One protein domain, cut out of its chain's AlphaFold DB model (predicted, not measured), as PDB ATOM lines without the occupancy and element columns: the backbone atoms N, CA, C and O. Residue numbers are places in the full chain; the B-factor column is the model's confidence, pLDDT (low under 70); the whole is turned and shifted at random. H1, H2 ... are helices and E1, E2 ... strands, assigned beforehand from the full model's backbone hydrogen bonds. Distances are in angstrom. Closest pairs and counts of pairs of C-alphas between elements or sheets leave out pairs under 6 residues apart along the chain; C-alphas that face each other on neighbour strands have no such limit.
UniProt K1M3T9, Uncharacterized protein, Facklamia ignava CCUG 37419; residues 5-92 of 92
ATOM      1  N   MET A   5     272.856 291.689 219.399       92.94
ATOM      2  CA  MET A   5     271.599 292.148 218.826       92.94
ATOM      3  C   MET A   5     271.874 292.949 217.553       92.94
ATOM      4  O   MET A   5     272.856 293.689 217.475       92.94
ATOM      5  N   ARG A   6     271.053 292.758 216.518       92.69
ATOM      6  CA  ARG A   6     271.177 293.469 215.240       92.69
ATOM      7  C   ARG A   6     269.804 293.803 214.690       92.69
ATOM      8  O   ARG A   6     268.925 292.948 214.680       92.69
ATOM      9  N   LEU A   7     269.654 295.021 214.186       93.00
ATOM     10  CA  LEU A   7     268.502 295.409 213.384       93.00
ATOM     11  C   LEU A   7     268.862 295.257 211.902       93.00
ATOM     12  O   LEU A   7     269.937 295.689 211.479       93.00
ATOM     13  N   THR A   8     267.992 294.609 211.141       92.56
ATOM     14  CA  THR A   8     268.114 294.401 209.692       92.56
ATOM     15  C   THR A   8     266.737 294.517 209.049       92.56
ATOM     16  O   THR A   8     265.738 294.549 209.754       92.56
ATOM     17  N   ASP A   9     266.675 294.536 207.724       90.19
ATOM     18  CA  ASP A   9     265.410 294.602 206.990       90.19
ATOM     19  C   ASP A   9     264.896 293.192 206.652       90.19
ATOM     20  O   ASP A   9     265.684 292.254 206.468       90.19
ATOM     21  N   TYR A  10     263.575 293.026 206.551       89.56
ATOM     22  CA  TYR A  10     262.969 291.765 206.134       89.56
ATOM     23  C   TYR A  10     263.150 291.540 204.625       89.56
ATOM     24  O   TYR A  10     262.790 292.378 203.807       89.56
ATOM     25  N   GLU A  11     263.661 290.373 204.221       87.00
ATOM     26  CA  GLU A  11     264.057 290.123 202.820       87.00
ATOM     27  C   GLU A  11     262.915 290.247 201.795       87.00
ATOM     28  O   GLU A  11     263.169 290.490 200.614       87.00
ATOM     29  N   LEU A  12     261.664 290.041 202.219       86.94
ATOM     30  CA  LEU A  12     260.493 290.148 201.342       86.94
ATOM     31  C   LEU A  12     259.875 291.552 201.326       86.94
ATOM     32  O   LEU A  12     259.113 291.849 200.405       86.94
ATOM     33  N   ASP A  13     260.170 292.380 202.329       88.75
ATOM     34  CA  ASP A  13     259.649 293.737 202.481       88.75
ATOM     35  C   ASP A  13     260.616 294.564 203.340       88.75
ATOM     36  O   ASP A  13     260.636 294.447 204.566       88.75
ATOM     37  N   ASP A  14     261.410 295.412 202.690       89.50
ATOM     38  CA  ASP A  14     262.435 296.231 203.340       89.50
ATOM     39  C   ASP A  14     261.862 297.364 204.207       89.50
ATOM     40  O   ASP A  14     262.604 298.040 204.914       89.50
ATOM     41  N   SER A  15     260.541 297.569 204.187       91.50
ATOM     42  CA  SER A  15     259.862 298.493 205.098       91.50
ATOM     43  C   SER A  15     259.574 297.889 206.474       91.50
ATOM     44  O   SER A  15     259.135 298.609 207.377       91.50
ATOM     45  N   ILE A  16     259.797 296.581 206.639       92.50
ATOM     46  CA  ILE A  16     259.583 295.860 207.890       92.50
ATOM     47  C   ILE A  16     260.936 295.528 208.508       92.50
ATOM     48  O   ILE A  16     261.694 294.707 207.988       92.50
ATOM     49  N   ASP A  17     261.196 296.119 209.669       96.00
ATOM     50  CA  ASP A  17     262.379 295.803 210.460       96.00
ATOM     51  C   ASP A  17     262.341 294.352 210.967       96.00
ATOM     52  O   ASP A  17     261.289 293.777 211.271       96.00
ATOM     53  N   VAL A  18     263.529 293.786 211.137       96.81
ATOM     54  CA  VAL A  18     263.791 292.498 211.768       96.81
ATOM     55  C   VAL A  18     264.826 292.698 212.860       96.81
ATOM     56  O   VAL A  18     265.932 293.188 212.619       96.81
ATOM     57  N   LEU A  19     264.478 292.281 214.072       96.75
ATOM     58  CA  LEU A  19     265.412 292.204 215.184       96.75
ATOM     59  C   LEU A  19     265.985 290.793 215.270       96.75
ATOM     60  O   LEU A  19     265.257 289.834 215.515       96.75
ATOM     61  N   ASP A  20     267.294 290.681 215.095       94.81
ATOM     62  CA  ASP A  20     268.041 289.435 215.201       94.81
ATOM     63  C   ASP A  20     268.841 289.406 216.508       94.81
ATOM     64  O   ASP A  20     269.705 290.255 216.748       94.81
ATOM     65  N   VAL A  21     268.546 288.426 217.358       94.19
ATOM     66  CA  VAL A  21     269.189 288.195 218.651       94.19
ATOM     67  C   VAL A  21     269.976 286.893 218.570       94.19
ATOM     68  O   VAL A  21     269.413 285.800 218.616       94.19
ATOM     69  N   ILE A  22     271.299 287.003 218.471       92.19
ATOM     70  CA  ILE A  22     272.221 285.870 218.351       92.19
ATOM     71  C   ILE A  22     272.848 285.611 219.722       92.19
ATOM     72  O   ILE A  22     273.670 286.398 220.190       92.19
ATOM     73  N   LEU A  23     272.481 284.502 220.359       90.69
ATOM     74  CA  LEU A  23     272.982 284.101 221.680       90.69
ATOM     75  C   LEU A  23     274.286 283.310 221.566       90.69
ATOM     76  O   LEU A  23     275.261 283.575 222.269       90.69
ATOM     77  N   GLU A  24     274.316 282.365 220.629       86.00
ATOM     78  CA  GLU A  24     275.468 281.522 220.328       86.00
ATOM     79  C   GLU A  24     275.582 281.305 218.817       86.00
ATOM     80  O   GLU A  24     274.645 281.554 218.060       86.00
ATOM     81  N   TYR A  25     276.744 280.844 218.344       78.31
ATOM     82  CA  TYR A  25     276.908 280.591 216.913       78.31
ATOM     83  C   TYR A  25     275.972 279.450 216.485       78.31
ATOM     84  O   TYR A  25     276.060 278.362 217.063       78.31
ATOM     85  N   PRO A  26     275.118 279.643 215.466       72.69
ATOM     86  CA  PRO A  26     274.210 278.598 215.022       72.69
ATOM     87  C   PRO A  26     275.017 277.432 214.438       72.69
ATOM     88  O   PRO A  26     275.667 277.553 213.397       72.69
ATOM     89  N   THR A  27     275.006 276.286 215.122       74.62
ATOM     90  CA  THR A  27     275.747 275.077 214.720       74.62
ATOM     91  C   THR A  27     274.799 273.994 214.204       74.62
ATOM     92  O   THR A  27     274.705 272.894 214.748       74.62
ATOM     93  N   GLY A  28     274.089 274.301 213.113       71.00
ATOM     94  CA  GLY A  28     273.026 273.432 212.594       71.00
ATOM     95  C   GLY A  28     271.849 273.318 213.571       71.00
ATOM     96  O   GLY A  28     271.798 274.061 214.542       71.00
ATOM     97  N   GLY A  29     270.901 272.416 213.304       87.19
ATOM     98  CA  GLY A  29     269.672 272.255 214.094       87.19
ATOM     99  C   GLY A  29     268.429 272.533 213.254       87.19
ATOM    100  O   GLY A  29     268.423 272.222 212.059       87.19
ATOM    101  N   TYR A  30     267.398 273.110 213.865       91.75
ATOM    102  CA  TYR A  30     266.184 273.529 213.166       91.75
ATOM    103  C   TYR A  30     265.765 274.943 213.566       91.75
ATOM    104  O   TYR A  30     266.169 275.468 214.605       91.75
ATOM    105  N   THR A  31     264.960 275.540 212.695       93.94
ATOM    106  CA  THR A  31     264.286 276.816 212.910       93.94
ATOM    107  C   THR A  31     262.804 276.539 213.045       93.94
ATOM    108  O   THR A  31     262.265 275.723 212.294       93.94
ATOM    109  N   ASP A  32     262.166 277.215 213.985       95.19
ATOM    110  CA  ASP A  32     260.738 277.105 214.228       95.19
ATOM    111  C   ASP A  32     260.162 278.468 214.627       95.19
ATOM    112  O   ASP A  32     260.895 279.435 214.858       95.19
ATOM    113  N   GLU A  33     258.842 278.558 214.641       95.19
ATOM    114  CA  GLU A  33     258.089 279.773 214.916       95.19
ATOM    115  C   GLU A  33     257.200 279.549 216.135       95.19
ATOM    116  O   GLU A  33     256.620 278.477 216.312       95.19
ATOM    117  N   ILE A  34     257.108 280.553 217.001       94.44
ATOM    118  CA  ILE A  34     256.166 280.523 218.116       94.44
ATOM    119  C   ILE A  34     254.862 281.180 217.663       94.44
ATOM    120  O   ILE A  34     254.871 282.275 217.102       94.44
ATOM    121  N   GLU A  35     253.743 280.542 217.998       94.06
ATOM    122  CA  GLU A  35     252.422 281.142 217.840       94.06
ATOM    123  C   GLU A  35     252.280 282.348 218.780       94.06
ATOM    124  O   GLU A  35     252.337 282.214 220.008       94.06
ATOM    125  N   LEU A  36     252.105 283.533 218.203       95.19
ATOM    126  CA  LEU A  36     251.845 284.746 218.969       95.19
ATOM    127  C   LEU A  36     250.350 284.888 219.276       95.19
ATOM    128  O   LEU A  36     249.516 284.334 218.560       95.19
ATOM    129  N   PRO A  37     249.986 285.645 220.326       92.12
ATOM    130  CA  PRO A  37     248.593 285.977 220.591       92.12
ATOM    131  C   PRO A  37     247.906 286.633 219.385       92.12
ATOM    132  O   PRO A  37     248.532 287.341 218.592       92.12
ATOM    133  N   ASP A  38     246.591 286.441 219.285       90.38
ATOM    134  CA  ASP A  38     245.787 287.037 218.221       90.38
ATOM    135  C   ASP A  38     245.917 288.570 218.199       90.38
ATOM    136  O   ASP A  38     245.919 289.241 219.231       90.38
ATOM    137  N   GLY A  39     245.967 289.140 216.994       89.12
ATOM    138  CA  GLY A  39     246.034 290.591 216.791       89.12
ATOM    139  C   GLY A  39     247.443 291.182 216.861       89.12
ATOM    140  O   GLY A  39     247.601 292.390 216.681       89.12
ATOM    141  N   ILE A  40     248.469 290.352 217.068       95.00
ATOM    142  CA  ILE A  40     249.868 290.778 217.018       95.00
ATOM    143  C   ILE A  40     250.389 290.685 215.589       95.00
ATOM    144  O   ILE A  40     250.541 289.609 215.023       95.00
ATOM    145  N   HIS A  41     250.696 291.842 215.005       94.06
ATOM    146  CA  HIS A  41     251.267 291.950 213.662       94.06
ATOM    147  C   HIS A  41     252.792 291.785 213.679       94.06
ATOM    148  O   HIS A  41     253.516 292.641 213.176       94.06
ATOM    149  N   ALA A  42     253.275 290.702 214.277       96.38
ATOM    150  CA  ALA A  42     254.689 290.352 214.325       96.38
ATOM    151  C   ALA A  42     254.860 288.850 214.096       96.38
ATOM    152  O   ALA A  42     253.896 288.092 214.158       96.38
ATOM    153  N   VAL A  43     256.094 288.429 213.851       96.38
ATOM    154  CA  VAL A  43     256.466 287.014 213.809       96.38
ATOM    155  C   VAL A  43     257.672 286.822 214.713       96.38
ATOM    156  O   VAL A  43     258.613 287.611 214.650       96.38
ATOM    157  N   CYS A  44     257.649 285.781 215.542       97.12
ATOM    158  CA  CYS A  44     258.760 285.424 216.416       97.12
ATOM    159  C   CYS A  44     259.255 284.024 216.056       97.12
ATOM    160  O   CYS A  44     258.547 283.032 216.233       97.12
ATOM    161  N   ARG A  45     260.479 283.950 215.540       96.12
ATOM    162  CA  ARG A  45     261.156 282.710 215.175       96.12
ATOM    163  C   ARG A  45     262.324 282.464 216.090       96.12
ATOM    164  O   ARG A  45     262.939 283.389 216.615       96.12
ATOM    165  N   TYR A  46     262.666 281.201 216.231       95.44
ATOM    166  CA  TYR A  46     263.805 280.786 217.013       95.44
ATOM    167  C   TYR A  46     264.560 279.668 216.321       95.44
ATOM    168  O   TYR A  46     264.018 278.911 215.514       95.44
ATOM    169  N   GLN A  47     265.844 279.586 216.631       95.38
ATOM    170  CA  GLN A  47     266.713 278.529 216.164       95.38
ATOM    171  C   GLN A  47     267.383 277.870 217.359       95.38
ATOM    172  O   GLN A  47     267.891 278.540 218.263       95.38
ATOM    173  N   VAL A  48     267.406 276.544 217.330       94.19
ATOM    174  CA  VAL A  48     268.141 275.728 218.293       94.19
ATOM    175  C   VAL A  48     269.287 275.004 217.605       94.19
ATOM    176  O   VAL A  48     269.284 274.824 216.384       94.19
ATOM    177  N   ASP A  49     270.301 274.619 218.374       92.56
ATOM    178  CA  ASP A  49     271.390 273.780 217.889       92.56
ATOM    179  C   ASP A  49     270.973 272.294 217.817       92.56
ATOM    180  O   ASP A  49     269.839 271.908 218.097       92.56
ATOM    181  N   LYS A  50     271.908 271.414 217.447       91.50
ATOM    182  CA  LYS A  50     271.679 269.955 217.406       91.50
ATOM    183  C   LYS A  50     271.389 269.301 218.770       91.50
ATOM    184  O   LYS A  50     271.088 268.110 218.801       91.50
ATOM    185  N   ASN A  51     271.594 270.023 219.869       91.62
ATOM    186  CA  ASN A  51     271.337 269.583 221.236       91.62
ATOM    187  C   ASN A  51     270.068 270.244 221.806       91.62
ATOM    188  O   ASN A  51     269.879 270.213 223.020       91.62
ATOM    189  N   ASP A  52     269.236 270.846 220.947       90.56
ATOM    190  CA  ASP A  52     268.042 271.606 221.315       90.56
ATOM    191  C   ASP A  52     268.337 272.818 222.215       90.56
ATOM    192  O   ASP A  52     267.503 273.199 223.029       90.56
ATOM    193  N   ILE A  53     269.507 273.447 222.076       92.00
ATOM    194  CA  ILE A  53     269.862 274.667 222.815       92.00
ATOM    195  C   ILE A  53     269.557 275.891 221.953       92.00
ATOM    196  O   ILE A  53     270.077 276.013 220.840       92.00
ATOM    197  N   LEU A  54     268.738 276.809 222.473       92.94
ATOM    198  CA  LEU A  54     268.427 278.089 221.836       92.94
ATOM    199  C   LEU A  54     269.701 278.885 221.514       92.94
ATOM    200  O   LEU A  54     270.472 279.225 222.407       92.94
ATOM    201  N   ASN A  55     269.893 279.222 220.238       93.75
ATOM    202  CA  ASN A  55     271.061 279.973 219.772       93.75
ATOM    203  C   ASN A  55     270.714 281.287 219.058       93.75
ATOM    204  O   ASN A  55     271.560 282.182 219.021       93.75
ATOM    205  N   ARG A  56     269.488 281.440 218.539       93.88
ATOM    206  CA  ARG A  56     269.033 282.655 217.850       93.88
ATOM    207  C   ARG A  56     267.535 282.871 218.044       93.88
ATOM    208  O   ARG A  56     266.771 281.906 218.011       93.88
ATOM    209  N   ILE A  57     267.124 284.126 218.190       95.62
ATOM    210  CA  ILE A  57     265.732 284.579 218.098       95.62
ATOM    211  C   ILE A  57     265.666 285.654 217.015       95.62
ATOM    212  O   ILE A  57     266.494 286.556 216.986       95.62
ATOM    213  N   GLU A  58     264.679 285.563 216.134       96.00
ATOM    214  CA  GLU A  58     264.424 286.529 215.070       96.00
ATOM    215  C   GLU A  58     262.994 287.053 215.209       96.00
ATOM    216  O   GLU A  58     262.042 286.273 215.265       96.00
ATOM    217  N   ILE A  59     262.838 288.375 215.272       97.44
ATOM    218  CA  ILE A  59     261.539 289.031 215.419       97.44
ATOM    219  C   ILE A  59     261.301 289.928 214.216       97.44
ATOM    220  O   ILE A  59     261.966 290.948 214.059       97.44
ATOM    221  N   ILE A  60     260.328 289.566 213.389       96.81
ATOM    222  CA  ILE A  60     259.881 290.375 212.253       96.81
ATOM    223  C   ILE A  60     258.803 291.335 212.759       96.81
ATOM    224  O   ILE A  60     257.863 290.905 213.432       96.81
ATOM    225  N   ASN A  61     258.935 292.619 212.421       96.75
ATOM    226  CA  ASN A  61     258.192 293.727 213.023       96.75
ATOM    227  C   ASN A  61     258.392 293.809 214.555       96.75
ATOM    228  O   ASN A  61     257.443 293.636 215.334       96.75
ATOM    229  N   PRO A  62     259.633 294.066 215.017       96.69
ATOM    230  CA  PRO A  62     259.958 294.101 216.437       96.69
ATOM    231  C   PRO A  62     259.203 295.193 217.194       96.69
ATOM    232  O   PRO A  62     258.900 294.996 218.366       96.69
ATOM    233  N   THR A  63     258.826 296.301 216.549       95.62
ATOM    234  CA  THR A  63     258.002 297.347 217.171       95.62
ATOM    235  C   THR A  63     256.656 296.792 217.628       95.62
ATOM    236  O   THR A  63     256.322 296.907 218.806       95.62
ATOM    237  N   ALA A  64     255.916 296.111 216.745       96.44
ATOM    238  CA  ALA A  64     254.628 295.514 217.107       96.44
ATOM    239  C   ALA A  64     254.769 294.436 218.196       96.44
ATOM    240  O   ALA A  64     253.905 294.318 219.066       96.44
ATOM    241  N   PHE A  65     255.867 293.674 218.173       97.19
ATOM    242  CA  PHE A  65     256.154 292.685 219.207       97.19
ATOM    243  C   PHE A  65     256.471 293.336 220.559       97.19
ATOM    244  O   PHE A  65     255.936 292.909 221.574       97.19
ATOM    245  N   ILE A  66     257.334 294.352 220.608       96.25
ATOM    246  CA  ILE A  66     257.807 294.969 221.858       96.25
ATOM    247  C   ILE A  66     256.709 295.815 222.508       96.25
ATOM    248  O   ILE A  66     256.525 295.738 223.723       96.25
ATOM    249  N   GLU A  67     255.958 296.588 221.722       95.81
ATOM    250  CA  GLU A  67     254.939 297.509 222.241       95.81
ATOM    251  C   GLU A  67     253.665 296.805 222.727       95.81
ATOM    252  O   GLU A  67     252.924 297.364 223.537       95.81
ATOM    253  N   SER A  68     253.395 295.583 222.260       96.56
ATOM    254  CA  SER A  68     252.179 294.873 222.650       96.56
ATOM    255  C   SER A  68     252.287 294.246 224.045       96.56
ATOM    256  O   SER A  68     253.168 293.422 224.251       96.56
ATOM    257  N   PRO A  69     251.369 294.502 224.990       96.25
ATOM    258  CA  PRO A  69     251.389 293.838 226.297       96.25
ATOM    259  C   PRO A  69     251.112 292.325 226.221       96.25
ATOM    260  O   PRO A  69     251.521 291.571 227.099       96.25
ATOM    261  N   GLU A  70     250.451 291.845 225.163       96.06
ATOM    262  CA  GLU A  70     250.114 290.418 225.013       96.06
ATOM    263  C   GLU A  70     251.364 289.537 224.846       96.06
ATOM    264  O   GLU A  70     251.355 288.351 225.170       96.06
ATOM    265  N   THR A  71     252.471 290.116 224.379       96.69
ATOM    266  CA  THR A  71     253.752 289.424 224.201       96.69
ATOM    267  C   THR A  71     254.673 289.545 225.423       96.69
ATOM    268  O   THR A  71     255.803 289.064 225.380       96.69
ATOM    269  N   ASP A  72     254.226 290.153 226.533       96.44
ATOM    270  CA  ASP A  72     255.053 290.359 227.738       96.44
ATOM    271  C   ASP A  72     255.514 289.049 228.386       96.44
ATOM    272  O   ASP A  72     256.575 289.009 229.004       96.44
ATOM    273  N   ASN A  73     254.741 287.973 228.221       95.56
ATOM    274  CA  ASN A  73     255.037 286.650 228.780       95.56
ATOM    275  C   ASN A  73     255.472 285.637 227.711       95.56
ATOM    276  O   ASN A  73     255.436 284.434 227.955       95.56
ATOM    277  N   VAL A  74     255.839 286.103 226.513       95.75
ATOM    278  CA  VAL A  74     256.353 285.217 225.467       95.75
ATOM    279  C   VAL A  74     257.729 284.695 225.879       95.75
ATOM    280  O   VAL A  74     258.680 285.458 226.065       95.75
ATOM    281  N   GLU A  75     257.821 283.372 225.994       96.12
ATOM    282  CA  GLU A  75     259.026 282.656 226.395       96.12
ATOM    283  C   GLU A  75     259.424 281.608 225.358       96.12
ATOM    284  O   GLU A  75     258.581 280.891 224.816       96.12
ATOM    285  N   ILE A  76     260.729 281.475 225.130       94.81
ATOM    286  CA  ILE A  76     261.319 280.417 224.307       94.81
ATOM    287  C   ILE A  76     262.305 279.662 225.190       94.81
ATOM    288  O   ILE A  76     263.249 280.246 225.711       94.81
ATOM    289  N   GLN A  77     262.058 278.368 225.410       92.56
ATOM    290  CA  GLN A  77     262.840 277.529 226.332       92.56
ATOM    291  C   GLN A  77     262.985 278.108 227.758       92.56
ATOM    292  O   GLN A  77     263.989 277.888 228.431       92.56
ATOM    293  N   GLY A  78     261.970 278.837 228.234       92.56
ATOM    294  CA  GLY A  78     261.979 279.494 229.549       92.56
ATOM    295  C   GLY A  78     262.740 280.824 229.591       92.56
ATOM    296  O   GLY A  78     262.882 281.409 230.662       92.56
ATOM    297  N   CYS A  79     263.227 281.318 228.449       91.56
ATOM    298  CA  CYS A  79     263.777 282.662 228.317       91.56
ATOM    299  C   CYS A  79     262.683 283.625 227.851       91.56
ATOM    300  O   CYS A  79     262.154 283.470 226.749       91.56
ATOM    301  N   ASN A  80     262.368 284.636 228.663       96.31
ATOM    302  CA  ASN A  80     261.457 285.703 228.263       96.31
ATOM    303  C   ASN A  80     262.109 286.591 227.197       96.31
ATOM    304  O   ASN A  80     263.183 287.158 227.409       96.31
ATOM    305  N   VAL A  81     261.442 286.722 226.052       95.88
ATOM    306  CA  VAL A  81     262.034 287.354 224.868       95.88
ATOM    307  C   VAL A  81     262.249 288.855 225.070       95.88
ATOM    308  O   VAL A  81     263.310 289.374 224.725       95.88
ATOM    309  N   LYS A  82     261.288 289.568 225.670       96.19
ATOM    310  CA  LYS A  82     261.420 291.017 225.897       96.19
ATOM    311  C   LYS A  82     262.460 291.353 226.955       96.19
ATOM    312  O   LYS A  82     263.196 292.322 226.787       96.19
ATOM    313  N   GLN A  83     262.526 290.565 228.029       95.88
ATOM    314  CA  GLN A  83     263.553 290.737 229.057       95.88
ATOM    315  C   GLN A  83     264.945 290.560 228.457       95.88
ATOM    316  O   GLN A  83     265.780 291.441 228.629       95.88
ATOM    317  N   LEU A  84     265.150 289.506 227.664       93.69
ATOM    318  CA  LEU A  84     266.411 289.267 226.967       93.69
ATOM    319  C   LEU A  84     266.818 290.454 226.074       93.69
ATOM    320  O   LEU A  84     267.952 290.916 226.141       93.69
ATOM    321  N   ILE A  85     265.895 290.988 225.268       94.19
ATOM    322  CA  ILE A  85     266.161 292.167 224.423       94.19
ATOM    323  C   ILE A  85     266.536 293.383 225.276       94.19
ATOM    324  O   ILE A  85     267.482 294.102 224.950       94.19
ATOM    325  N   SER A  86     265.809 293.616 226.372       93.56
ATOM    326  CA  SER A  86     266.066 294.741 227.271       93.56
ATOM    327  C   SER A  86     267.421 294.638 227.970       93.56
ATOM    328  O   SER A  86     268.057 295.667 228.180       93.56
ATOM    329  N   GLU A  87     267.843 293.434 228.356       91.50
ATOM    330  CA  GLU A  87     269.148 293.186 228.971       91.50
ATOM    331  C   GLU A  87     270.271 293.484 227.976       91.50
ATOM    332  O   GLU A  87     271.155 294.280 228.280       91.50
ATOM    333  N   LEU A  88     270.172 292.953 226.754       88.62
ATOM    334  CA  LEU A  88     271.188 293.160 225.719       88.62
ATOM    335  C   LEU A  88     271.280 294.616 225.251       88.62
ATOM    336  O   LEU A  88     272.376 295.104 224.998       88.62
ATOM    337  N   SER A  89     270.155 295.330 225.199       85.94
ATOM    338  CA  SER A  89     270.127 296.759 224.847       85.94
ATOM    339  C   SER A  89     270.768 297.658 225.913       85.94
ATOM    340  O   SER A  89     271.108 298.801 225.625       85.94
ATOM    341  N   ALA A  90     270.873 297.188 227.162       78.75
ATOM    342  CA  ALA A  90     271.460 297.944 228.269       78.75
ATOM    343  C   ALA A  90     272.981 297.741 228.402       78.75
ATOM    344  O   ALA A  90     273.625 298.463 229.168       78.75
ATOM    345  N   GLU A  91     273.541 296.753 227.699       65.44
ATOM    346  CA  GLU A  91     274.974 296.439 227.685       65.44
ATOM    347  C   GLU A  91     275.751 297.149 226.553       65.44
ATOM    348  O   GLU A  91     276.982 297.065 226.523       65.44
ATOM    349  N   GLU A  92     275.053 297.864 225.659       55.81
ATOM    350  CA  GLU A  92     275.612 298.723 224.592       55.81
ATOM    351  C   GLU A  92     275.852 300.175 225.049       55.81
ATOM    352  O   GLU A  92     276.897 300.749 224.649       55.81
TER     353      GLU A  92
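Overview. This is residues 5 to 92 of the 92 residues of an uncharacterized protein of Facklamia ignava CCUG 37419 (UniProt K1M3T9). One twisted sheet of five strands forms a wall, with both helices on the same face, H2 slantwise over E1, E2 and E5 and the short H1 beside the strands, and with the other face bare of named helices. The hairpin of E1 and E2 makes one edge, and the long link of residues 68 to 80 joins H1 to H2. The 88 printed residues hold E1 E2 E3 E4 E5 H1 H2 in that order, class mixed; the sheet order is E1 E2 E5 E4 E3, antiparallel. The whole is compact, with a radius of gyration of the C-alphas of 12.6 A and spans of 33 by 30 by 28 A.

Arrangement. In the sheet, E5, residues 54 to 60, has E4, residues 43 to 48, as antiparallel neighbour, with N 45 and O 58 2.8 A apart. E3, residues 30 to 34, is an edge strand beside E4, with N 32 and O 46 2.9 A apart. E3, E4 and E5 form a meander, each strand the antiparallel neighbour of the one before. E2, residues 13 to 22, pairs with E5 through N 19 and O 59, 2.8 A; E2, E3, E4 and E5 make a Greek key, that meander with E2 antiparallel to E5. The other edge strand, E1, residues 5 to 10, forms a hairpin with E2, N 8 and O 18 being 2.9 A apart. H2, residues 81 to 90, is on the sheet at a height of 9.7 A, only just over E1, E2 and E5 with 3 C-alphas each. H1, residues 62 to 67, is on the same face. The helices are close but not clearly touching, C-alphas 66 and 82 being closest at 6.7 A, and about perpendicular at 83 degrees. In both, every O i to N i+4 pair is within hydrogen-bond range.

Along the chain. E1 begins at C-alpha 5 (271.599, 292.148, 218.826). E2 measures 21.7 A and bends by 83 degrees at residue 16. E5 measures 17.8 A, E4 16.8 A and H2 14.6 A, ending at C-alpha 90 (271.460, 297.944, 228.269).

Size, cuts and confidence. The C-alphas of Ser 15 and Asn 51 are farthest apart, 35.0 A. The printed part has no cut, and the link H1 to H2 is long. Residues 91 to 92 are under 70 in pLDDT.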